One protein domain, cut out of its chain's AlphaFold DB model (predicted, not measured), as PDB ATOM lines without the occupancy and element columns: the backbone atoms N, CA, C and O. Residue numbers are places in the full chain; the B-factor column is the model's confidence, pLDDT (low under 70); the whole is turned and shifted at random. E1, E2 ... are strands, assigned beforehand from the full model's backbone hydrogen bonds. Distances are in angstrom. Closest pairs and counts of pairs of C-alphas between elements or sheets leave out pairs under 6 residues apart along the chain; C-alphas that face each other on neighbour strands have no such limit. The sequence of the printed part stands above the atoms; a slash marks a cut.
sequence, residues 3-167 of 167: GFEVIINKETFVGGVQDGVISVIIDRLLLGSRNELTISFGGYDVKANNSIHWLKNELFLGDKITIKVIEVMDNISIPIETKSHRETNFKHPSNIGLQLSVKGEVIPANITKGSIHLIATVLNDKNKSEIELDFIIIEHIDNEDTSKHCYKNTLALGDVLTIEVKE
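This is residues 3 to 167 of the 167 residues of an uncharacterized protein of Capnocytophaga sp. oral taxon 380 str. F0488 (UniProt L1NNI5). Two six-stranded sheets, both twisted, stand face to face as a sandwich, the strands of the one at 22 degrees to those of the other. The sheet E5 E4 E3 E9 E10 E11 has the longer strands, and E3, E4 and E5 bend along their course; the second sheet, E2 E1 E6 E12 E7 E8, covers part of one face of it, and a long loop, residues 72 to 96, runs past the E5 edge. The printed part has 165 residues with twelve named strands, E1 to E12 in that order along the chain, and no named helix; the class is all strand, and both sheets are antiparallel throughout. The whole is compact and rounded, with a radius of gyration of the C-alphas of 15.9 A and spans of 47 by 35 by 31 A.

Begin with the sheet made, strand beside strand, of E5 (residues 50 to 58), E4 (residues 34 to 45), E3 (residues 20 to 31), E9 (residues 114 to 125), E10 (residues 128 to 141) and E11 (residues 144 to 154). Its edge strands are E5 and E11. Look first at the inner pair E3 and E9, antiparallel at 179 degrees, where N 24 and O 120 are 2.9 A apart, within hydrogen-bond range. On the other side of E3 is E4, with N 25 and O 40 at 2.8 A; beyond it comes E5, with N 41 and O 55 at 2.9 A. On the other side of E9 is E10, with N 121 and O 132 at 2.8 A, and E11 follows, with N 139 and O 146 at 2.9 A. E3 E4 E5 and E9 E10 E11 are meanders, each strand the antiparallel neighbour of the one before. E3 bends by 51 degrees at residue 24, E4 by 63 degrees at residue 37 and E5 by 59 degrees at residue 54. Now find the second sheet: E2 (residues 11 to 16), E1 (residues 3 to 8), E6 (residues 64 to 71), E12 (residues 160 to 166), E7 (residues 97 to 102) and E8 (residues 105 to 109). E2 and E8 are its edge strands. E1 and E2 form a hairpin, with N 6 and O 13 at 2.8 A; between E6 and E12 N 65 and O 163 are 2.8 A apart. The parts of the two sheets that face each other are 10.4 A centre to centre, with best planes 4 degrees apart. Between E2 and E5 the closest C-alphas are those of Phe 13 and Trp 54, 6.7 A apart; between E8 and E11 they are those of Ile 107 and Cys 150, 7.3 A apart. E1 and E4 are near each other, while E2 and E11 are apart.

Find C-alpha 3 at (184.145, 215.076, 138.520), where E1 begins. The longest strand is E10: from C-alpha 128 at (177.558, 223.080, 131.970) it runs 41.0 A to C-alpha 141 at (164.787, 214.510, 169.979). E9 measures 34.4 A, E3 32.6 A, E4 31.9 A, E11 29.9 A, E5 23.7 A and E6 22.4 A from first to last C-alpha. E12 ends at C-alpha 166, at (186.844, 212.423, 165.189).

The two C-alphas farthest apart, those of Asp 74 and Asp 142, are 50.4 A apart. The printed part has no cut. The chain changes from one sheet to the other at the links E2 to E3, E5 to E6, E8 to E9 and E11 to E12, which are tight. The one long link is E6 to E7, residues 72 to 96. Look there for residues 82 to 90, with pLDDT under 70; the mean of the printed part is 91.0.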
ATOM      1  N   GLY A   3     184.419 216.193 137.631       97.00
ATOM      2  CA  GLY A   3     184.145 215.076 138.520       97.00
ATOM      3  C   GLY A   3     184.873 215.234 139.843       97.00
ATOM      4  O   GLY A   3     185.303 216.336 140.204       97.00
ATOM      5  N   PHE A   4     185.025 214.120 140.552       98.12
ATOM      6  CA  PHE A   4     185.708 214.101 141.836       98.12
ATOM      7  C   PHE A   4     186.924 213.181 141.818       98.12
ATOM      8  O   PHE A   4     186.880 212.073 141.280       98.12
ATOM      9  N   GLU A   5     187.986 213.637 142.476       98.00
ATOM     10  CA  GLU A   5     189.026 212.778 143.030       98.00
ATOM     11  C   GLU A   5     188.754 212.623 144.531       98.00
ATOM     12  O   GLU A   5     188.718 213.612 145.266       98.00
ATOM     13  N   VAL A   6     188.556 211.387 144.982       98.19
ATOM     14  CA  VAL A   6     188.334 211.022 146.382       98.19
ATOM     15  C   VAL A   6     189.540 210.242 146.879       98.19
ATOM     16  O   VAL A   6     189.901 209.221 146.302       98.19
ATOM     17  N   ILE A   7     190.157 210.711 147.959       97.56
ATOM     18  CA  ILE A   7     191.328 210.080 148.568       97.56
ATOM     19  C   ILE A   7     190.961 209.640 149.981       97.56
ATOM     20  O   ILE A   7     190.585 210.479 150.800       97.56
ATOM     21  N   ILE A   8     191.109 208.348 150.272       94.38
ATOM     22  CA  ILE A   8     190.895 207.748 151.594       94.38
ATOM     23  C   ILE A   8     192.048 206.795 151.902       94.38
ATOM     24  O   ILE A   8     192.396 205.954 151.084       94.38
ATOM     25  N   ASN A   9     192.686 206.933 153.066       84.31
ATOM     26  CA  ASN A   9     193.736 206.012 153.530       84.31
ATOM     27  C   ASN A   9     194.862 205.725 152.508       84.31
ATOM     28  O   ASN A   9     195.443 204.643 152.501       84.31
ATOM     29  N   LYS A  10     195.226 206.741 151.707       86.25
ATOM     30  CA  LYS A  10     196.212 206.714 150.598       86.25
ATOM     31  C   LYS A  10     195.745 206.022 149.311       86.25
ATOM     32  O   LYS A  10     196.517 205.974 148.357       86.25
ATOM     33  N   GLU A  11     194.515 205.531 149.263       93.44
ATOM     34  CA  GLU A  11     193.869 205.082 148.031       93.44
ATOM     35  C   GLU A  11     193.154 206.256 147.364       93.44
ATOM     36  O   GLU A  11     192.548 207.090 148.039       93.44
ATOM     37  N   THR A  12     193.234 206.316 146.035       96.25
ATOM     38  CA  THR A  12     192.649 207.386 145.223       96.25
ATOM     39  C   THR A  12     191.624 206.803 144.261       96.25
ATOM     40  O   THR A  12     191.922 205.870 143.515       96.25
ATOM     41  N   PHE A  13     190.440 207.407 144.239       96.94
ATOM     42  CA  PHE A  13     189.321 207.057 143.376       96.94
ATOM     43  C   PHE A  13     188.929 208.274 142.548       96.94
ATOM     44  O   PHE A  13     188.695 209.350 143.093       96.94
ATOM     45  N   VAL A  14     188.830 208.112 141.234       97.69
ATOM     46  CA  VAL A  14     188.421 209.170 140.309       97.69
ATOM     47  C   VAL A  14     187.117 208.759 139.649       97.69
ATOM     48  O   VAL A  14     187.028 207.687 139.055       97.69
ATOM     49  N   GLY A  15     186.107 209.616 139.745       96.38
ATOM     50  CA  GLY A  15     184.784 209.378 139.178       96.38
ATOM     51  C   GLY A  15     184.329 210.560 138.337       96.38
ATOM     52  O   GLY A  15     184.517 211.722 138.706       96.38
ATOM     53  N   GLY A  16     183.741 210.243 137.190       94.88
ATOM     54  CA  GLY A  16     183.348 211.194 136.163       94.88
ATOM     55  C   GLY A  16     182.279 210.595 135.255       94.88
ATOM     56  O   GLY A  16     182.381 209.431 134.875       94.88
ATOM     57  N   VAL A  17     181.270 211.390 134.906       93.88
ATOM     58  CA  VAL A  17     180.194 211.060 133.962       93.88
ATOM     59  C   VAL A  17     179.931 212.289 133.101       93.88
ATOM     60  O   VAL A  17     179.810 213.393 133.629       93.88
ATOM     61  N   GLN A  18     179.873 212.116 131.781       91.81
ATOM     62  CA  GLN A  18     179.796 213.239 130.837       91.81
ATOM     63  C   GLN A  18     178.413 213.908 130.827       91.81
ATOM     64  O   GLN A  18     178.325 215.118 130.639       91.81
ATOM     65  N   ASP A  19     177.358 213.110 130.988       94.31
ATOM     66  CA  ASP A  19     175.957 213.536 131.014       94.31
ATOM     67  C   ASP A  19     175.247 212.750 132.124       94.31
ATOM     68  O   ASP A  19     175.001 211.546 131.990       94.31
ATOM     69  N   GLY A  20     175.035 213.399 133.266       95.69
ATOM     70  CA  GLY A  20     174.515 212.751 134.464       95.69
ATOM     71  C   GLY A  20     175.016 213.355 135.767       95.69
ATOM     72  O   GLY A  20     175.454 214.505 135.825       95.69
ATOM     73  N   VAL A  21     174.918 212.567 136.834       96.94
ATOM     74  CA  VAL A  21     175.203 213.011 138.202       96.94
ATOM     75  C   VAL A  21     176.274 212.147 138.845       96.94
ATOM     76  O   VAL A  21     176.326 210.937 138.633       96.94
ATOM     77  N   ILE A  22     177.127 212.776 139.640       97.38
ATOM     78  CA  ILE A  22     178.179 212.145 140.429       97.38
ATOM     79  C   ILE A  22     178.022 212.654 141.854       97.38
ATOM     80  O   ILE A  22     177.930 213.862 142.049       97.38
ATOM     81  N   SER A  23     178.062 211.770 142.846       98.00
ATOM     82  CA  SER A  23     177.985 212.160 144.249       98.00
ATOM     83  C   SER A  23     178.989 211.408 145.112       98.00
ATOM     84  O   SER A  23     179.159 210.192 144.983       98.00
ATOM     85  N   VAL A  24     179.612 212.140 146.032       98.38
ATOM     86  CA  VAL A  24     180.314 211.588 147.191       98.38
ATOM     87  C   VAL A  24     179.454 211.854 148.415       98.38
ATOM     88  O   VAL A  24     179.130 213.004 148.711       98.38
ATOM     89  N   ILE A  25     179.077 210.786 149.105       98.00
ATOM     90  CA  ILE A  25     178.183 210.814 150.258       98.00
ATOM     91  C   ILE A  25     178.926 210.210 151.443       98.00
ATOM     92  O   ILE A  25     179.433 209.094 151.336       98.00
ATOM     93  N   ILE A  26     179.000 210.941 152.552       97.62
ATOM     94  CA  ILE A  26     179.495 210.445 153.837       97.62
ATOM     95  C   ILE A  26     178.346 210.513 154.835       97.62
ATOM     96  O   ILE A  26     177.850 211.603 155.126       97.62
ATOM     97  N   ASP A  27     177.964 209.355 155.368       95.44
ATOM     98  CA  ASP A  27     176.797 209.195 156.230       95.44
ATOM     99  C   ASP A  27     177.194 208.636 157.591       95.44
ATOM    100  O   ASP A  27     177.759 207.545 157.683       95.44
ATOM    101  N   ARG A  28     176.831 209.357 158.652       94.12
ATOM    102  CA  ARG A  28     176.868 208.912 160.048       94.12
ATOM    103  C   ARG A  28     175.439 208.658 160.511       94.12
ATOM    104  O   ARG A  28     174.628 209.572 160.449       94.12
ATOM    105  N   LEU A  29     175.145 207.476 161.048       93.00
ATOM    106  CA  LEU A  29     173.830 207.132 161.597       93.00
ATOM    107  C   LEU A  29     173.936 206.597 163.028       93.00
ATOM    108  O   LEU A  29     174.504 205.529 163.248       93.00
ATOM    109  N   LEU A  30     173.348 207.304 163.993       92.06
ATOM    110  CA  LEU A  30     173.260 206.901 165.398       92.06
ATOM    111  C   LEU A  30     171.791 206.830 165.833       92.06
ATOM    112  O   LEU A  30     171.239 207.791 166.363       92.06
ATOM    113  N   LEU A  31     171.138 205.688 165.615       87.19
ATOM    114  CA  LEU A  31     169.719 205.489 165.928       87.19
ATOM    115  C   LEU A  31     169.484 204.147 166.625       87.19
ATOM    116  O   LEU A  31     169.485 203.084 166.003       87.19
ATOM    117  N   GLY A  32     169.222 204.195 167.934       82.88
ATOM    118  CA  GLY A  32     168.970 202.994 168.729       82.88
ATOM    119  C   GLY A  32     170.187 202.067 168.727       82.88
ATOM    120  O   GLY A  32     171.233 202.422 169.260       82.88
ATOM    121  N   SER A  33     170.055 200.879 168.135       81.19
ATOM    122  CA  SER A  33     171.168 199.933 167.972       81.19
ATOM    123  C   SER A  33     172.017 200.175 166.721       81.19
ATOM    124  O   SER A  33     173.096 199.586 166.629       81.19
ATOM    125  N   ARG A  34     171.547 201.002 165.775       83.50
ATOM    126  CA  ARG A  34     172.288 201.344 164.557       83.50
ATOM    127  C   ARG A  34     173.327 202.398 164.872       83.50
ATOM    128  O   ARG A  34     173.009 203.453 165.423       83.50
ATOM    129  N   ASN A  35     174.563 202.078 164.532       88.69
ATOM    130  CA  ASN A  35     175.697 202.943 164.752       88.69
ATOM    131  C   ASN A  35     176.687 202.763 163.605       88.69
ATOM    132  O   ASN A  35     177.645 202.007 163.723       88.69
ATOM    133  N   GLU A  36     176.384 203.423 162.496       90.25
ATOM    134  CA  GLU A  36     177.066 203.252 161.218       90.25
ATOM    135  C   GLU A  36     177.772 204.550 160.829       90.25
ATOM    136  O   GLU A  36     177.320 205.656 161.165       90.25
ATOM    137  N   LEU A  37     178.889 204.405 160.121       93.50
ATOM    138  CA  LEU A  37     179.580 205.493 159.457       93.50
ATOM    139  C   LEU A  37     180.149 204.979 158.131       93.50
ATOM    140  O   LEU A  37     180.957 204.053 158.114       93.50
ATOM    141  N   THR A  38     179.713 205.558 157.016       94.62
ATOM    142  CA  THR A  38     180.042 205.046 155.679       94.62
ATOM    143  C   THR A  38     180.378 206.160 154.700       94.62
ATOM    144  O   THR A  38     180.003 207.316 154.891       94.62
ATOM    145  N   ILE A  39     181.081 205.787 153.631       96.06
ATOM    146  CA  ILE A  39     181.272 206.597 152.432       96.06
ATOM    147  C   ILE A  39     180.755 205.841 151.209       96.06
ATOM    148  O   ILE A  39     180.998 204.642 151.046       96.06
ATOM    149  N   SER A  40     180.095 206.562 150.310       96.12
ATOM    150  CA  SER A  40     179.708 206.095 148.986       96.12
ATOM    151  C   SER A  40     180.134 207.118 147.940       96.12
ATOM    152  O   SER A  40     179.784 208.290 148.032       96.12
ATOM    153  N   PHE A  41     180.854 206.666 146.919       97.50
ATOM    154  CA  PHE A  41     181.176 207.455 145.736       97.50
ATOM    155  C   PHE A  41     180.612 206.753 144.510       97.50
ATOM    156  O   PHE A  41     181.002 205.627 144.181       97.50
ATOM    157  N   GLY A  42     179.687 207.418 143.833       96.75
ATOM    158  CA  GLY A  42     179.020 206.860 142.673       96.75
ATOM    159  C   GLY A  42     178.359 207.928 141.828       96.75
ATOM    160  O   GLY A  42     178.528 209.125 142.054       96.75
ATOM    161  N   GLY A  43     177.613 207.483 140.835       95.94
ATOM    162  CA  GLY A  43     176.911 208.356 139.921       95.94
ATOM    163  C   GLY A  43     175.898 207.602 139.081       95.94
ATOM    164  O   GLY A  43     175.734 206.387 139.207       95.94
ATOM    165  N   TYR A  44     175.228 208.340 138.214       96.44
ATOM    166  CA  TYR A  44     174.299 207.810 137.233       96.44
ATOM    167  C   TYR A  44     174.603 208.433 135.874       96.44
ATOM    168  O   TYR A  44     174.640 209.659 135.749       96.44
ATOM    169  N   ASP A  45     174.836 207.578 134.878       94.19
ATOM    170  CA  ASP A  45     175.065 207.967 133.488       94.19
ATOM    171  C   ASP A  45     173.740 207.924 132.726       94.19
ATOM    172  O   ASP A  45     173.126 206.866 132.561       94.19
ATOM    173  N   VAL A  46     173.300 209.090 132.249       94.56
ATOM    174  CA  VAL A  46     172.026 209.246 131.537       94.56
ATOM    175  C   VAL A  46     172.053 208.528 130.190       94.56
ATOM    176  O   VAL A  46     171.051 207.950 129.769       94.56
ATOM    177  N   LYS A  47     173.198 208.533 129.502       91.00
ATOM    178  CA  LYS A  47     173.346 207.928 128.177       91.00
ATOM    179  C   LYS A  47     173.351 206.403 128.261       91.00
ATOM    180  O   LYS A  47     172.746 205.749 127.413       91.00
ATOM    181  N   ALA A  48     174.044 205.848 129.252       91.19
ATOM    182  CA  ALA A  48     174.091 204.408 129.493       91.19
ATOM    183  C   ALA A  48     172.884 203.897 130.303       91.19
ATOM    184  O   ALA A  48     172.638 202.690 130.322       91.19
ATOM    185  N   ASN A  49     172.119 204.800 130.928       94.19
ATOM    186  CA  ASN A  49     170.993 204.499 131.812       94.19
ATOM    187  C   ASN A  49     171.380 203.497 132.914       94.19
ATOM    188  O   ASN A  49     170.701 202.491 133.137       94.19
ATOM    189  N   ASN A  50     172.509 203.739 133.581       93.12
ATOM    190  CA  ASN A  50     173.002 202.866 134.638       93.12
ATOM    191  C   ASN A  50     173.625 203.642 135.801       93.12
ATOM    192  O   ASN A  50     174.153 204.745 135.653       93.12
ATOM    193  N   SER A  51     173.565 203.025 136.977       94.12
ATOM    194  CA  SER A  51     174.286 203.494 138.155       94.12
ATOM    195  C   SER A  51     175.707 202.944 138.154       94.12
ATOM    196  O   SER A  51     175.943 201.788 137.798       94.12
ATOM    197  N   ILE A  52     176.645 203.774 138.593       94.00
ATOM    198  CA  ILE A  52     178.072 203.478 138.668       94.00
ATOM    199  C   ILE A  52     178.516 203.702 140.112       94.00
ATOM    200  O   ILE A  52     178.136 204.691 140.736       94.00
ATOM    201  N   HIS A  53     179.333 202.800 140.646       94.75
ATOM    202  CA  HIS A  53     179.929 202.941 141.972       94.75
ATOM    203  C   HIS A  53     181.437 202.763 141.862       94.75
ATOM    204  O   HIS A  53     181.896 201.793 141.266       94.75
ATOM    205  N   TRP A  54     182.204 203.678 142.447       95.38
ATOM    206  CA  TRP A  54     183.669 203.602 142.495       95.38
ATOM    207  C   TRP A  54     184.182 203.274 143.894       95.38
ATOM    208  O   TRP A  54     185.219 202.632 144.027       95.38
ATOM    209  N   LEU A  55     183.448 203.682 144.932       94.12
ATOM    210  CA  LEU A  55     183.800 203.439 146.329       94.12
ATOM    211  C   LEU A  55     182.537 203.181 147.147       94.12
ATOM    212  O   LEU A  55     181.546 203.899 147.006       94.12
ATOM    213  N   LYS A  56     182.595 202.188 148.037       93.25
ATOM    214  CA  LYS A  56     181.599 201.992 149.092       93.25
ATOM    215  C   LYS A  56     182.231 201.288 150.289       93.25
ATOM    216  O   LYS A  56     182.365 200.064 150.267       93.25
ATOM    217  N   ASN A  57     182.569 202.050 151.324       91.12
ATOM    218  CA  ASN A  57     183.306 201.561 152.489       91.12
ATOM    219  C   ASN A  57     182.670 202.037 153.801       91.12
ATOM    220  O   ASN A  57     182.021 203.083 153.849       91.12
ATOM    221  N   GLU A  58     182.914 201.288 154.870       92.19
ATOM    222  CA  GLU A  58     182.786 201.793 156.238       92.19
ATOM    223  C   GLU A  58     183.974 202.710 156.554       92.19
ATOM    224  O   GLU A  58     185.067 202.520 156.013       92.19
ATOM    225  N   LEU A  59     183.752 203.703 157.415       92.56
ATOM    226  CA  LEU A  59     184.795 204.608 157.894       92.56
ATOM    227  C   LEU A  59     185.009 204.419 159.389       92.56
ATOM    228  O   LEU A  59     184.054 204.230 160.132       92.56
ATOM    229  N   PHE A  60     186.242 204.570 159.851       92.06
ATOM    230  CA  PHE A  60     186.641 204.387 161.239       92.06
ATOM    231  C   PHE A  60     187.213 205.669 161.843       92.06
ATOM    232  O   PHE A  60     187.552 206.623 161.147       92.06
ATOM    233  N   LEU A  61     187.315 205.697 163.174       92.31
ATOM    234  CA  LEU A  61     187.940 206.810 163.887       92.31
ATOM    235  C   LEU A  61     189.351 207.071 163.342       92.31
ATOM    236  O   LEU A  61     190.162 206.153 163.251       92.31
ATOM    237  N   GLY A  62     189.638 208.334 163.026       92.38
ATOM    238  CA  GLY A  62     190.913 208.751 162.448       92.38
ATOM    239  C   GLY A  62     190.978 208.672 160.922       92.38
ATOM    240  O   GLY A  62     191.949 209.182 160.357       92.38
ATOM    241  N   ASP A  63     189.967 208.111 160.247       95.06
ATOM    242  CA  ASP A  63     189.900 208.173 158.789       95.06
ATOM    243  C   ASP A  63     189.823 209.627 158.322       95.06
ATOM    244  O   ASP A  63     189.092 210.467 158.863       95.06
ATOM    245  N   LYS A  64     190.600 209.909 157.275       96.56
ATOM    246  CA  LYS A  64     190.675 211.210 156.621       96.56
ATOM    247  C   LYS A  64     190.370 211.049 155.143       96.56
ATOM    248  O   LYS A  64     191.068 210.330 154.427       96.56
ATOM    249  N   ILE A  65     189.346 211.763 154.700       97.94
ATOM    250  CA  ILE A  65     188.840 211.753 153.337       97.94
ATOM    251  C   ILE A  65     189.122 213.116 152.722       97.94
ATOM    252  O   ILE A  65     188.766 214.140 153.295       97.94
ATOM    253  N   THR A  66     189.755 213.147 151.556       98.31
ATOM    254  CA  THR A  66     189.896 214.369 150.752       98.31
ATOM    255  C   THR A  66     189.044 214.235 149.502       98.31
ATOM    256  O   THR A  66     189.171 213.238 148.798       98.31
ATOM    257  N   ILE A  67     188.208 215.231 149.217       98.31
ATOM    258  CA  ILE A  67     187.429 215.309 147.978       98.31
ATOM    259  C   ILE A  67     187.915 216.537 147.214       98.31
ATOM    260  O   ILE A  67     187.938 217.643 147.761       98.31
ATOM    261  N   LYS A  68     188.318 216.343 145.960       98.12
ATOM    262  CA  LYS A  68     188.730 217.425 145.063       98.12
ATOM    263  C   LYS A  68     187.812 217.487 143.863       98.12
ATOM    264  O   LYS A  68     187.523 216.455 143.260       98.12
ATOM    265  N   VAL A  69     187.423 218.696 143.485       97.88
ATOM    266  CA  VAL A  69     186.748 218.949 142.215       97.88
ATOM    267  C   VAL A  69     187.803 219.033 141.122       97.88
ATOM    268  O   VAL A  69     188.646 219.933 141.143       97.88
ATOM    269  N   ILE A  70     187.752 218.119 140.156       97.25
ATOM    270  CA  ILE A  70     188.759 218.033 139.095       97.25
ATOM    271  C   ILE A  70     188.127 217.985 137.710       97.25
ATOM    272  O   ILE A  70     186.980 217.570 137.536       97.25
ATOM    273  N   GLU A  71     188.911 218.371 136.709       95.94
ATOM    274  CA  GLU A  71     188.631 217.991 135.335       95.94
ATOM    275  C   GLU A  71     189.071 216.537 135.135       95.94
ATOM    276  O   GLU A  71     190.215 216.168 135.395       95.94
ATOM    277  N   VAL A  72     188.135 215.710 134.687       92.88
ATOM    278  CA  VAL A  72     188.337 214.298 134.384       92.88
ATOM    279  C   VAL A  72     188.477 214.150 132.873       92.88
ATOM    280  O   VAL A  72     187.576 214.545 132.121       92.88
ATOM    281  N   MET A  73     189.618 213.594 132.458       82.94
ATOM    282  CA  MET A  73     189.931 213.267 131.065       82.94
ATOM    283  C   MET A  73     189.698 211.769 130.833       82.94
ATOM    284  O   MET A  73     188.584 211.394 130.491       82.94
ATOM    285  N   ASP A  74     190.687 210.915 131.128       77.12
ATOM    286  CA  ASP A  74     190.628 209.474 130.810       77.12
ATOM    287  C   ASP A  74     190.980 208.548 131.993       77.12
ATOM    288  O   ASP A  74     191.056 207.330 131.847       77.12
ATOM    289  N   ASN A  75     191.206 209.096 133.188       86.69
ATOM    290  CA  ASN A  75     191.708 208.366 134.357       86.69
ATOM    291  C   ASN A  75     190.609 207.941 135.349       86.69
ATOM    292  O   ASN A  75     190.852 207.898 136.554       86.69
ATOM    293  N   ILE A  76     189.407 207.638 134.855       92.19
ATOM    294  CA  ILE A  76     188.282 207.199 135.693       92.19
ATOM    295  C   ILE A  76     188.599 205.826 136.293       92.19
ATOM    296  O   ILE A  76     189.017 204.903 135.590       92.19
ATOM    297  N   SER A  77     188.378 205.680 137.597       93.12
ATOM    298  CA  SER A  77     188.525 204.409 138.296       93.12
ATOM    299  C   SER A  77     187.559 203.361 137.745       93.12
ATOM    300  O   SER A  77     186.430 203.660 137.354       93.12
ATOM    301  N   ILE A  78     187.991 202.100 137.754       91.75
ATOM    302  CA  ILE A  78     187.143 200.977 137.346       91.75
ATOM    303  C   ILE A  78     185.965 200.880 138.330       91.75
ATOM    304  O   ILE A  78     186.209 200.803 139.537       91.75
ATOM    305  N   PRO A  79     184.707 200.880 137.852       90.81
ATOM    306  CA  PRO A  79     183.557 200.704 138.724       90.81
ATOM    307  C   PRO A  79     183.613 199.369 139.463       90.81
ATOM    308  O   PRO A  79     183.966 198.338 138.887       90.81
ATOM    309  N   ILE A  80     183.225 199.379 140.733       89.31
ATOM    310  CA  ILE A  80     183.068 198.158 141.510       89.31
ATOM    311  C   ILE A  80     181.704 197.539 141.214       89.31
ATOM    312  O   ILE A  80     180.677 198.220 141.186       89.31
ATOM    313  N   GLU A  81     181.675 196.219 141.039       75.31
ATOM    314  CA  GLU A  81     180.418 195.492 141.141       75.31
ATOM    315  C   GLU A  81     179.905 195.649 142.572       75.31
ATOM    316  O   GLU A  81     180.611 195.326 143.534       75.31
ATOM    317  N   THR A  82     178.675 196.138 142.726       59.22
ATOM    318  CA  THR A  82     177.986 196.184 144.016       59.22
ATOM    319  C   THR A  82     177.737 194.762 144.508       59.22
ATOM    320  O   THR A  82     176.645 194.213 144.372       59.22
ATOM    321  N   LYS A  83     178.752 194.136 145.106       49.34
ATOM    322  CA  LYS A  83     178.541 193.015 146.016       49.34
ATOM    323  C   LYS A  83     177.734 193.558 147.189       49.34
ATOM    324  O   LYS A  83     177.995 194.673 147.642       49.34
ATOM    325  N   SER A  84     176.739 192.798 147.652       47.09
ATOM    326  CA  SER A  84     175.941 193.163 148.826       47.09
ATOM    327  C   SER A  84     176.899 193.593 149.933       47.09
ATOM    328  O   SER A  84     177.718 192.779 150.369       47.09
ATOM    329  N   HIS A  85     176.851 194.869 150.315       50.66
ATOM    330  CA  HIS A  85     177.669 195.398 151.394       50.66
ATOM    331  C   HIS A  85     177.371 194.524 152.612       50.66
ATOM    332  O   HIS A  85     176.235 194.487 153.083       50.66
ATOM    333  N   ARG A  86     178.336 193.697 153.023       47.75
ATOM    334  CA  ARG A  86     178.213 192.967 154.277       47.75
ATOM    335  C   ARG A  86     178.440 194.024 155.336       47.75
ATOM    336  O   ARG A  86     179.585 194.422 155.503       47.75
ATOM    337  N   GLU A  87     177.358 194.478 155.964       53.69
ATOM    338  CA  GLU A  87     177.419 195.208 157.229       53.69
ATOM    339  C   GLU A  87     178.430 194.469 158.102       53.69
ATOM    340  O   GLU A  87     178.227 193.295 158.453       53.69
ATOM    341  N   THR A  88     179.575 195.092 158.374       53.91
ATOM    342  CA  THR A  88     180.392 194.559 159.443       53.91
ATOM    343  C   THR A  88     179.627 194.902 160.716       53.91
ATOM    344  O   THR A  88     179.082 195.992 160.870       53.91
ATOM    345  N   ASN A  89     179.506 193.962 161.653       58.06
ATOM    346  CA  ASN A  89     178.834 194.225 162.933       58.06
ATOM    347  C   ASN A  89     179.655 195.186 163.828       58.06
ATOM    348  O   ASN A  89     179.600 195.093 165.059       58.06
ATOM    349  N   PHE A  90     180.485 196.049 163.238       66.81
ATOM    350  CA  PHE A  90     181.343 196.973 163.943       66.81
ATOM    351  C   PHE A  90     180.501 198.111 164.513       66.81
ATOM    352  O   PHE A  90     179.852 198.867 163.799       66.81
ATOM    353  N   LYS A  91     180.503 198.226 165.842       71.69
ATOM    354  CA  LYS A  91     179.853 199.336 166.535       71.69
ATOM    355  C   LYS A  91     180.878 200.428 166.781       71.69
ATOM    356  O   LYS A  91     181.789 200.246 167.587       71.69
ATOM    357  N   HIS A  92     180.691 201.571 166.134       82.62
ATOM    358  CA  HIS A  92     181.453 202.773 166.445       82.62
ATOM    359  C   HIS A  92     181.231 203.216 167.906       82.62
ATOM    360  O   HIS A  92     180.162 202.984 168.475       82.62
ATOM    361  N   PRO A  93     182.202 203.881 168.546       84.88
ATOM    362  CA  PRO A  93     181.932 204.709 169.717       84.88
ATOM    363  C   PRO A  93     180.830 205.744 169.427       84.88
ATOM    364  O   PRO A  93     180.731 206.278 168.321       84.88
ATOM    365  N   SER A  94     179.960 206.017 170.401       84.75
ATOM    366  CA  SER A  94     178.820 206.933 170.215       84.75
ATOM    367  C   SER A  94     179.231 208.400 170.091       84.75
ATOM    368  O   SER A  94     178.476 209.189 169.539       84.75
ATOM    369  N   ASN A  95     180.412 208.759 170.592       88.38
ATOM    370  CA  ASN A  95     180.990 210.101 170.539       88.38
ATOM    371  C   ASN A  95     181.643 210.441 169.190       88.38
ATOM    372  O   ASN A  95     182.131 211.549 169.043       88.38
ATOM    373  N   ILE A  96     181.652 209.533 168.205       91.38
ATOM    374  CA  ILE A  96     182.217 209.839 166.885       91.38
ATOM    375  C   ILE A  96     181.315 210.801 166.107       91.38
ATOM    376  O   ILE A  96     180.153 210.480 165.819       91.38
ATOM    377  N   GLY A  97     181.909 211.910 165.678       93.50
ATOM    378  CA  GLY A  97     181.370 212.850 164.708       93.50
ATOM    379  C   GLY A  97     182.278 213.064 163.498       93.50
ATOM    380  O   GLY A  97     183.190 212.285 163.202       93.50
ATOM    381  N   LEU A  98     181.981 214.133 162.765       96.69
ATOM    382  CA  LEU A  98     182.636 214.508 161.517       96.69
ATOM    383  C   LEU A  98     183.132 215.948 161.594       96.69
ATOM    384  O   LEU A  98     182.431 216.837 162.074       96.69
ATOM    385  N   GLN A  99     184.324 216.200 161.068       97.31
ATOM    386  CA  GLN A  99     184.864 217.547 160.923       97.31
ATOM    387  C   GLN A  99     185.116 217.853 159.449       97.31
ATOM    388  O   GLN A  99     186.011 217.270 158.836       97.31
ATOM    389  N   LEU A 100     184.346 218.793 158.898       97.75
ATOM    390  CA  LEU A 100     184.540 219.334 157.555       97.75
ATOM    391  C   LEU A 100     185.576 220.456 157.596       97.75
ATOM    392  O   LEU A 100     185.457 221.379 158.392       97.75
ATOM    393  N   SER A 101     186.568 220.398 156.714       97.75
ATOM    394  CA  SER A 101     187.467 221.512 156.406       97.75
ATOM    395  C   SER A 101     187.281 221.923 154.948       97.75
ATOM    396  O   SER A 101     187.531 221.120 154.048       97.75
ATOM    397  N   VAL A 102     186.841 223.157 154.705       95.75
ATOM    398  CA  VAL A 102     186.536 223.675 153.362       95.75
ATOM    399  C   VAL A 102     186.785 225.179 153.310       95.75
ATOM    400  O   VAL A 102     186.380 225.901 154.211       95.75
ATOM    401  N   LYS A 103     187.482 225.669 152.277       90.62
ATOM    402  CA  LYS A 103     187.740 227.113 152.054       90.62
ATOM    403  C   LYS A 103     188.304 227.870 153.281       90.62
ATOM    404  O   LYS A 103     188.064 229.057 153.450       90.62
ATOM    405  N   GLY A 104     189.091 227.188 154.119       90.00
ATOM    406  CA  GLY A 104     189.672 227.751 155.347       90.00
ATOM    407  C   GLY A 104     188.751 227.712 156.573       90.00
ATOM    408  O   GLY A 104     189.196 228.042 157.669       90.00
ATOM    409  N   GLU A 105     187.505 227.268 156.415       93.62
ATOM    410  CA  GLU A 105     186.565 227.020 157.505       93.62
ATOM    411  C   GLU A 105     186.710 225.590 158.028       93.62
ATOM    412  O   GLU A 105     186.958 224.653 157.263       93.62
ATOM    413  N   VAL A 106     186.528 225.426 159.339       96.75
ATOM    414  CA  VAL A 106     186.481 224.124 160.012       96.75
ATOM    415  C   VAL A 106     185.148 224.012 160.739       96.75
ATOM    416  O   VAL A 106     184.861 224.791 161.647       96.75
ATOM    417  N   ILE A 107     184.336 223.038 160.338       96.81
ATOM    418  CA  ILE A 107     182.945 222.888 160.758       96.81
ATOM    419  C   ILE A 107     182.786 221.509 161.406       96.81
ATOM    420  O   ILE A 107     182.783 220.496 160.700       96.81
ATOM    421  N   PRO A 108     182.695 221.434 162.744       96.19
ATOM    422  CA  PRO A 108     182.435 220.184 163.442       96.19
ATOM    423  C   PRO A 108     180.942 219.834 163.405       96.19
ATOM    424  O   PRO A 108     180.079 220.710 163.505       96.19
ATOM    425  N   ALA A 109     180.643 218.543 163.330       95.38
ATOM    426  CA  ALA A 109     179.308 217.983 163.452       95.38
ATOM    427  C   ALA A 109     179.348 216.765 164.374       95.38
ATOM    428  O   ALA A 109     180.059 215.798 164.110       95.38
ATOM    429  N   ASN A 110     178.552 216.819 165.434       93.44
ATOM    430  CA  ASN A 110     178.380 215.751 166.409       93.44
ATOM    431  C   ASN A 110     176.884 215.536 166.627       93.44
ATOM    432  O   ASN A 110     176.108 216.484 166.507       93.44
ATOM    433  N   ILE A 111     176.500 214.308 166.963       91.75
ATOM    434  CA  ILE A 111     175.117 213.938 167.270       91.75
ATOM    435  C   ILE A 111     175.077 213.028 168.491       91.75
ATOM    436  O   ILE A 111     175.991 212.241 168.725       91.75
ATOM    437  N   THR A 112     173.984 213.100 169.244       89.50
ATOM    438  CA  THR A 112     173.688 212.141 170.324       89.50
ATOM    439  C   THR A 112     172.721 211.049 169.867       89.50
ATOM    440  O   THR A 112     172.816 209.906 170.313       89.50
ATOM    441  N   LYS A 113     171.814 211.390 168.944       92.44
ATOM    442  CA  LYS A 113     170.876 210.489 168.271       92.44
ATOM    443  C   LYS A 113     170.408 211.146 166.968       92.44
ATOM    444  O   LYS A 113     169.975 212.294 166.999       92.44
ATOM    445  N   GLY A 114     170.479 210.440 165.843       93.94
ATOM    446  CA  GLY A 114     170.121 210.973 164.525       93.94
ATOM    447  C   GLY A 114     171.131 210.607 163.440       93.94
ATOM    448  O   GLY A 114     171.674 209.500 163.449       93.94
ATOM    449  N   SER A 115     171.399 211.533 162.521       94.88
ATOM    450  CA  SER A 115     172.363 211.355 161.438       94.88
ATOM    451  C   SER A 115     173.135 212.626 161.069       94.88
ATOM    452  O   SER A 115     172.727 213.749 161.362       94.88
ATOM    453  N   ILE A 116     174.280 212.433 160.416       96.69
ATOM    454  CA  ILE A 116     175.066 213.487 159.769       96.69
ATOM    455  C   ILE A 116     175.293 213.057 158.324       96.69
ATOM    456  O   ILE A 116     175.704 211.923 158.086       96.69
ATOM    457  N   HIS A 117     175.057 213.968 157.387       97.25
ATOM    458  CA  HIS A 117     175.200 213.739 155.957       97.25
ATOM    459  C   HIS A 117     176.105 214.811 155.362       97.25
ATOM    460  O   HIS A 117     175.805 216.001 155.475       97.25
ATOM    461  N   LEU A 118     177.186 214.403 154.704       98.00
ATOM    462  CA  LEU A 118     177.898 215.256 153.759       98.00
ATOM    463  C   LEU A 118     177.669 214.736 152.349       98.00
ATOM    464  O   LEU A 118     177.968 213.580 152.064       98.00
ATOM    465  N   ILE A 119     177.179 215.604 151.473       97.94
ATOM    466  CA  ILE A 119     176.832 215.275 150.097       97.94
ATOM    467  C   ILE A 119     177.516 216.296 149.194       97.94
ATOM    468  O   ILE A 119     177.150 217.469 149.183       97.94
ATOM    469  N   ALA A 120     178.520 215.847 148.443       98.00
ATOM    470  CA  ALA A 120     179.121 216.614 147.360       98.00
ATOM    471  C   ALA A 120     178.616 216.052 146.031       98.00
ATOM    472  O   ALA A 120     178.814 214.866 145.767       98.00
ATOM    473  N   THR A 121     177.995 216.881 145.197       98.06
ATOM    474  CA  THR A 121     177.372 216.458 143.938       98.06
ATOM    475  C   THR A 121     177.893 217.281 142.772       98.06
ATOM    476  O   THR A 121     177.976 218.497 142.875       98.06
ATOM    477  N   VAL A 122     178.207 216.624 141.655       97.56
ATOM    478  CA  VAL A 122     178.397 217.247 140.340       97.56
ATOM    479  C   VAL A 122     177.248 216.809 139.445       97.56
ATOM    480  O   VAL A 122     177.056 215.614 139.223       97.56
ATOM    481  N   LEU A 123     176.521 217.771 138.893       97.19
ATOM    482  CA  LEU A 123     175.591 217.574 137.790       97.19
ATOM    483  C   LEU A 123     176.263 218.063 136.506       97.19
ATOM    484  O   LEU A 123     176.488 219.261 136.344       97.19
ATOM    485  N   ASN A 124     176.577 217.142 135.598       95.81
ATOM    486  CA  ASN A 124     177.094 217.462 134.272       95.81
ATOM    487  C   ASN A 124     175.969 217.363 133.244       95.81
ATOM    488  O   ASN A 124     175.352 216.313 133.096       95.81
ATOM    489  N   ASP A 125     175.763 218.437 132.491       91.12
ATOM    490  CA  ASP A 125     174.883 218.480 131.324       91.12
ATOM    491  C   ASP A 125     175.661 219.147 130.199       91.12
ATOM    492  O   ASP A 125     175.839 220.355 130.260       91.12
ATOM    493  N   LYS A 126     176.134 218.367 129.215       82.31
ATOM    494  CA  LYS A 126     176.821 218.719 127.944       82.31
ATOM    495  C   LYS A 126     177.684 219.993 127.901       82.31
ATOM    496  O   LYS A 126     178.858 219.906 127.560       82.31
ATOM    497  N   ASN A 127     177.101 221.153 128.182       85.62
ATOM    498  CA  ASN A 127     177.701 222.483 128.137       85.62
ATOM    499  C   ASN A 127     177.958 223.123 129.518       85.62
ATOM    500  O   ASN A 127     178.558 224.194 129.576       85.62
ATOM    501  N   LYS A 128     177.475 222.532 130.614       91.50
ATOM    502  CA  LYS A 128     177.558 223.080 131.970       91.50
ATOM    503  C   LYS A 128     177.789 221.993 133.019       91.50
ATOM    504  O   LYS A 128     177.380 220.845 132.857       91.50
ATOM    505  N   SER A 129     178.406 222.410 134.117       94.38
ATOM    506  CA  SER A 129     178.567 221.608 135.323       94.38
ATOM    507  C   SER A 129     178.130 222.439 136.520       94.38
ATOM    508  O   SER A 129     178.585 223.571 136.681       94.38
ATOM    509  N   GLU A 130     177.259 221.881 137.350       96.12
ATOM    510  CA  GLU A 130     176.830 222.467 138.620       96.12
ATOM    511  C   GLU A 130     177.366 221.595 139.750       96.12
ATOM    512  O   GLU A 130     177.310 220.368 139.663       96.12
ATOM    513  N   ILE A 131     177.948 222.216 140.777       96.62
ATOM    514  CA  ILE A 131     178.639 221.491 141.843       96.62
ATOM    515  C   ILE A 131     178.164 222.005 143.185       96.62
ATOM    516  O   ILE A 131     178.410 223.158 143.539       96.62
ATOM    517  N   GLU A 132     177.508 221.144 143.941       97.25
ATOM    518  CA  GLU A 132     176.893 221.491 145.214       97.25
ATOM    519  C   GLU A 132     177.536 220.698 146.346       97.25
ATOM    520  O   GLU A 132     177.903 219.533 146.186       97.25
ATOM    521  N   LEU A 133     177.681 221.351 147.495       97.38
ATOM    522  CA  LEU A 133     178.083 220.735 148.746       97.38
ATOM    523  C   LEU A 133     177.044 221.061 149.811       97.38
ATOM    524  O   LEU A 133     176.843 222.232 150.141       97.38
ATOM    525  N   ASP A 134     176.469 220.019 150.391       97.31
ATOM    526  CA  ASP A 134     175.593 220.089 151.550       97.31
ATOM    527  C   ASP A 134     176.210 219.307 152.714       97.31
ATOM    528  O   ASP A 134     176.663 218.173 152.556       97.31
ATOM    529  N   PHE A 135     176.216 219.915 153.898       97.31
ATOM    530  CA  PHE A 135     176.580 219.271 155.155       97.31
ATOM    531  C   PHE A 135     175.464 219.496 156.170       97.31
ATOM    532  O   PHE A 135     175.203 220.633 156.577       97.31
ATOM    533  N   ILE A 136     174.772 218.421 156.536       97.25
ATOM    534  CA  ILE A 136     173.492 218.459 157.244       97.25
ATOM    535  C   ILE A 136     173.568 217.554 158.467       97.25
ATOM    536  O   ILE A 136     174.063 216.431 158.392       97.25
ATOM    537  N   ILE A 137     173.029 218.036 159.580       96.00
ATOM    538  CA  ILE A 137     172.745 217.232 160.765       96.00
ATOM    539  C   ILE A 137     171.231 217.059 160.868       96.00
ATOM    540  O   ILE A 137     170.484 218.024 160.693       96.00
ATOM    541  N   ILE A 138     170.791 215.842 161.169       94.88
ATOM    542  CA  ILE A 138     169.415 215.531 161.547       94.88
ATOM    543  C   ILE A 138     169.470 214.961 162.961       94.88
ATOM    544  O   ILE A 138     169.984 213.864 163.159       94.88
ATOM    545  N   GLU A 139     168.977 215.701 163.948       92.06
ATOM    546  CA  GLU A 139     168.896 215.231 165.332       92.06
ATOM    547  C   GLU A 139     167.490 214.734 165.639       92.06
ATOM    548  O   GLU A 139     166.501 215.386 165.305       92.06
ATOM    549  N   HIS A 140     167.418 213.592 166.315       88.62
ATOM    550  CA  HIS A 140     166.164 212.985 166.727       88.62
ATOM    551  C   HIS A 140     165.964 213.172 168.235       88.62
ATOM    552  O   HIS A 140     166.605 212.491 169.046       88.62
ATOM    553  N   ILE A 141     165.055 214.073 168.602       82.94
ATOM    554  CA  ILE A 141     164.787 214.510 169.979       82.94
ATOM    555  C   ILE A 141     163.302 214.274 170.266       82.94
ATOM    556  O   ILE A 141     162.452 214.710 169.505       82.94
ATOM    557  N   ASP A 142     162.974 213.560 171.345       81.56
ATOM    558  CA  ASP A 142     161.589 213.367 171.819       81.56
ATOM    559  C   ASP A 142     160.568 212.864 170.768       81.56
ATOM    560  O   ASP A 142     159.384 213.177 170.832       81.56
ATOM    561  N   ASN A 143     161.010 211.998 169.846       78.44
ATOM    562  CA  ASN A 143     160.248 211.475 168.696       78.44
ATOM    563  C   ASN A 143     159.985 212.482 167.564       78.44
ATOM    564  O   ASN A 143     159.194 212.187 166.667       78.44
ATOM    565  N   GLU A 144     160.671 213.620 167.567       82.06
ATOM    566  CA  GLU A 144     160.679 214.589 166.476       82.06
ATOM    567  C   GLU A 144     162.070 214.672 165.838       82.06
ATOM    568  O   GLU A 144     163.099 214.518 166.503       82.06
ATOM    569  N   ASP A 145     162.094 214.916 164.530       87.12
ATOM    570  CA  ASP A 145     163.326 215.127 163.778       87.12
ATOM    571  C   ASP A 145     163.536 216.626 163.552       87.12
ATOM    572  O   ASP A 145     162.657 217.332 163.050       87.12
ATOM    573  N   THR A 146     164.729 217.110 163.883       90.94
ATOM    574  CA  THR A 146     165.156 218.487 163.615       90.94
ATOM    575  C   THR A 146     166.336 218.470 162.657       90.94
ATOM    576  O   THR A 146     167.295 217.727 162.855       90.94
ATOM    577  N   SER A 147     166.274 219.269 161.591       92.06
ATOM    578  CA  SER A 147     167.350 219.359 160.604       92.06
ATOM    579  C   SER A 147     168.079 220.696 160.688       92.06
ATOM    580  O   SER A 147     167.484 221.756 160.898       92.06
ATOM    581  N   LYS A 148     169.398 220.648 160.502       92.94
ATOM    582  CA  LYS A 148     170.272 221.818 160.487       92.94
ATOM    583  C   LYS A 148     171.277 221.693 159.351       92.94
ATOM    584  O   LYS A 148     172.099 220.780 159.342       92.94
ATOM    585  N   HIS A 149     171.267 222.657 158.433       91.69
ATOM    586  CA  HIS A 149     172.363 222.829 157.481       91.69
ATOM    587  C   HIS A 149     173.550 223.463 158.208       91.69
ATOM    588  O   HIS A 149     173.494 224.616 158.637       91.69
ATOM    589  N   CYS A 150     174.620 222.692 158.371       93.06
ATOM    590  CA  CYS A 150     175.884 223.158 158.930       93.06
ATOM    591  C   CYS A 150     176.713 223.902 157.886       93.06
ATOM    592  O   CYS A 150     177.408 224.854 158.226       93.06
ATOM    593  N   TYR A 151     176.623 223.477 156.626       94.06
ATOM    594  CA  TYR A 151     177.256 224.143 155.497       94.06
ATOM    595  C   TYR A 151     176.463 223.866 154.223       94.06
ATOM    596  O   TYR A 151     176.014 222.742 154.003       94.06
ATOM    597  N   LYS A 152     176.302 224.888 153.385       95.50
ATOM    598  CA  LYS A 152     175.741 224.758 152.043       95.50
ATOM    599  C   LYS A 152     176.444 225.732 151.117       95.50
ATOM    600  O   LYS A 152     176.432 226.934 151.382       95.50
ATOM    601  N   ASN A 153     177.075 225.232 150.061       94.44
ATOM    602  CA  ASN A 153     177.780 226.091 149.115       94.44
ATOM    603  C   ASN A 153     177.915 225.441 147.737       94.44
ATOM    604  O   ASN A 153     177.855 224.222 147.595       94.44
ATOM    605  N   THR A 154     178.170 226.274 146.735       95.00
ATOM    606  CA  THR A 154     178.606 225.838 145.411       95.00
ATOM    607  C   THR A 154     180.127 225.685 145.412       95.00
ATOM    608  O   THR A 154     180.864 226.536 145.934       95.00
ATOM    609  N   LEU A 155     180.610 224.586 144.838       94.31
ATOM    610  CA  LEU A 155     182.036 224.351 144.630       94.31
ATOM    611  C   LEU A 155     182.447 224.736 143.205       94.31
ATOM    612  O   LEU A 155     181.633 224.753 142.283       94.31
ATOM    613  N   ALA A 156     183.726 225.041 143.028       95.12
ATOM    614  CA  ALA A 156     184.333 225.330 141.736       95.12
ATOM    615  C   ALA A 156     185.405 224.291 141.383       95.12
ATOM    616  O   ALA A 156     185.924 223.587 142.249       95.12
ATOM    617  N   LEU A 157     185.768 224.215 140.100       95.69
ATOM    618  CA  LEU A 157     186.924 223.435 139.657       95.69
ATOM    619  C   LEU A 157     188.177 223.844 140.445       95.69
ATOM    620  O   LEU A 157     188.506 225.026 140.522       95.69
ATOM    621  N   GLY A 158     188.875 222.856 141.008       95.81
ATOM    622  CA  GLY A 158     190.049 223.057 141.851       95.81
ATOM    623  C   GLY A 158     189.741 223.202 143.344       95.81
ATOM    624  O   GLY A 158     190.682 223.166 144.138       95.81
ATOM    625  N   ASP A 159     188.469 223.315 143.748       97.12
ATOM    626  CA  ASP A 159     188.109 223.295 145.167       97.12
ATOM    627  C   ASP A 159     188.478 221.944 145.797       97.12
ATOM    628  O   ASP A 159     188.318 220.869 145.206       97.12
ATOM    629  N   VAL A 160     188.955 222.015 147.039       97.56
ATOM    630  CA  VAL A 160     189.322 220.862 147.861       97.56
ATOM    631  C   VAL A 160     188.630 220.981 149.209       97.56
ATOM    632  O   VAL A 160     188.648 222.041 149.839       97.56
ATOM    633  N   LEU A 161     188.061 219.872 149.668       97.38
ATOM    634  CA  LEU A 161     187.543 219.730 151.021       97.38
ATOM    635  C   LEU A 161     188.120 218.474 151.673       97.38
ATOM    636  O   LEU A 161     188.528 217.520 151.006       97.38
ATOM    637  N   THR A 162     188.159 218.477 152.998       97.62
ATOM    638  CA  THR A 162     188.573 217.325 153.797       97.62
ATOM    639  C   THR A 162     187.515 217.009 154.841       97.62
ATOM    640  O   THR A 162     186.974 217.920 155.461       97.62
ATOM    641  N   ILE A 163     187.257 215.723 155.052       97.62
ATOM    642  CA  ILE A 163     186.473 215.208 156.169       97.62
ATOM    643  C   ILE A 163     187.364 214.340 157.040       97.62
ATOM    644  O   ILE A 163     188.067 213.463 156.541       97.62
ATOM    645  N   GLU A 164     187.331 214.597 158.340       96.81
ATOM    646  CA  GLU A 164     188.009 213.783 159.345       96.81
ATOM    647  C   GLU A 164     186.979 213.192 160.309       96.81
ATOM    648  O   GLU A 164     186.097 213.902 160.799       96.81
ATOM    649  N   VAL A 165     187.107 211.893 160.581       95.44
ATOM    650  CA  VAL A 165     186.307 211.179 161.581       95.44
ATOM    651  C   VAL A 165     186.969 211.351 162.946       95.44
ATOM    652  O   VAL A 165     188.099 210.894 163.146       95.44
ATOM    653  N   LYS A 166     186.289 212.023 163.882       92.88
ATOM    654  CA  LYS A 166     186.844 212.423 165.189       92.88
ATOM    655  C   LYS A 166     185.871 212.172 166.337       92.88
ATOM    656  O   LYS A 166     184.680 212.006 166.103       92.88
ATOM    657  N   GLU A 167     186.413 212.139 167.551       89.25
ATOM    658  CA  GLU A 167     185.659 212.206 168.815       89.25
ATOM    659  C   GLU A 167     185.311 213.646 169.213       89.25
ATOM    660  O   GLU A 167     186.030 214.575 168.766       89.25
TER     661      GLU A 167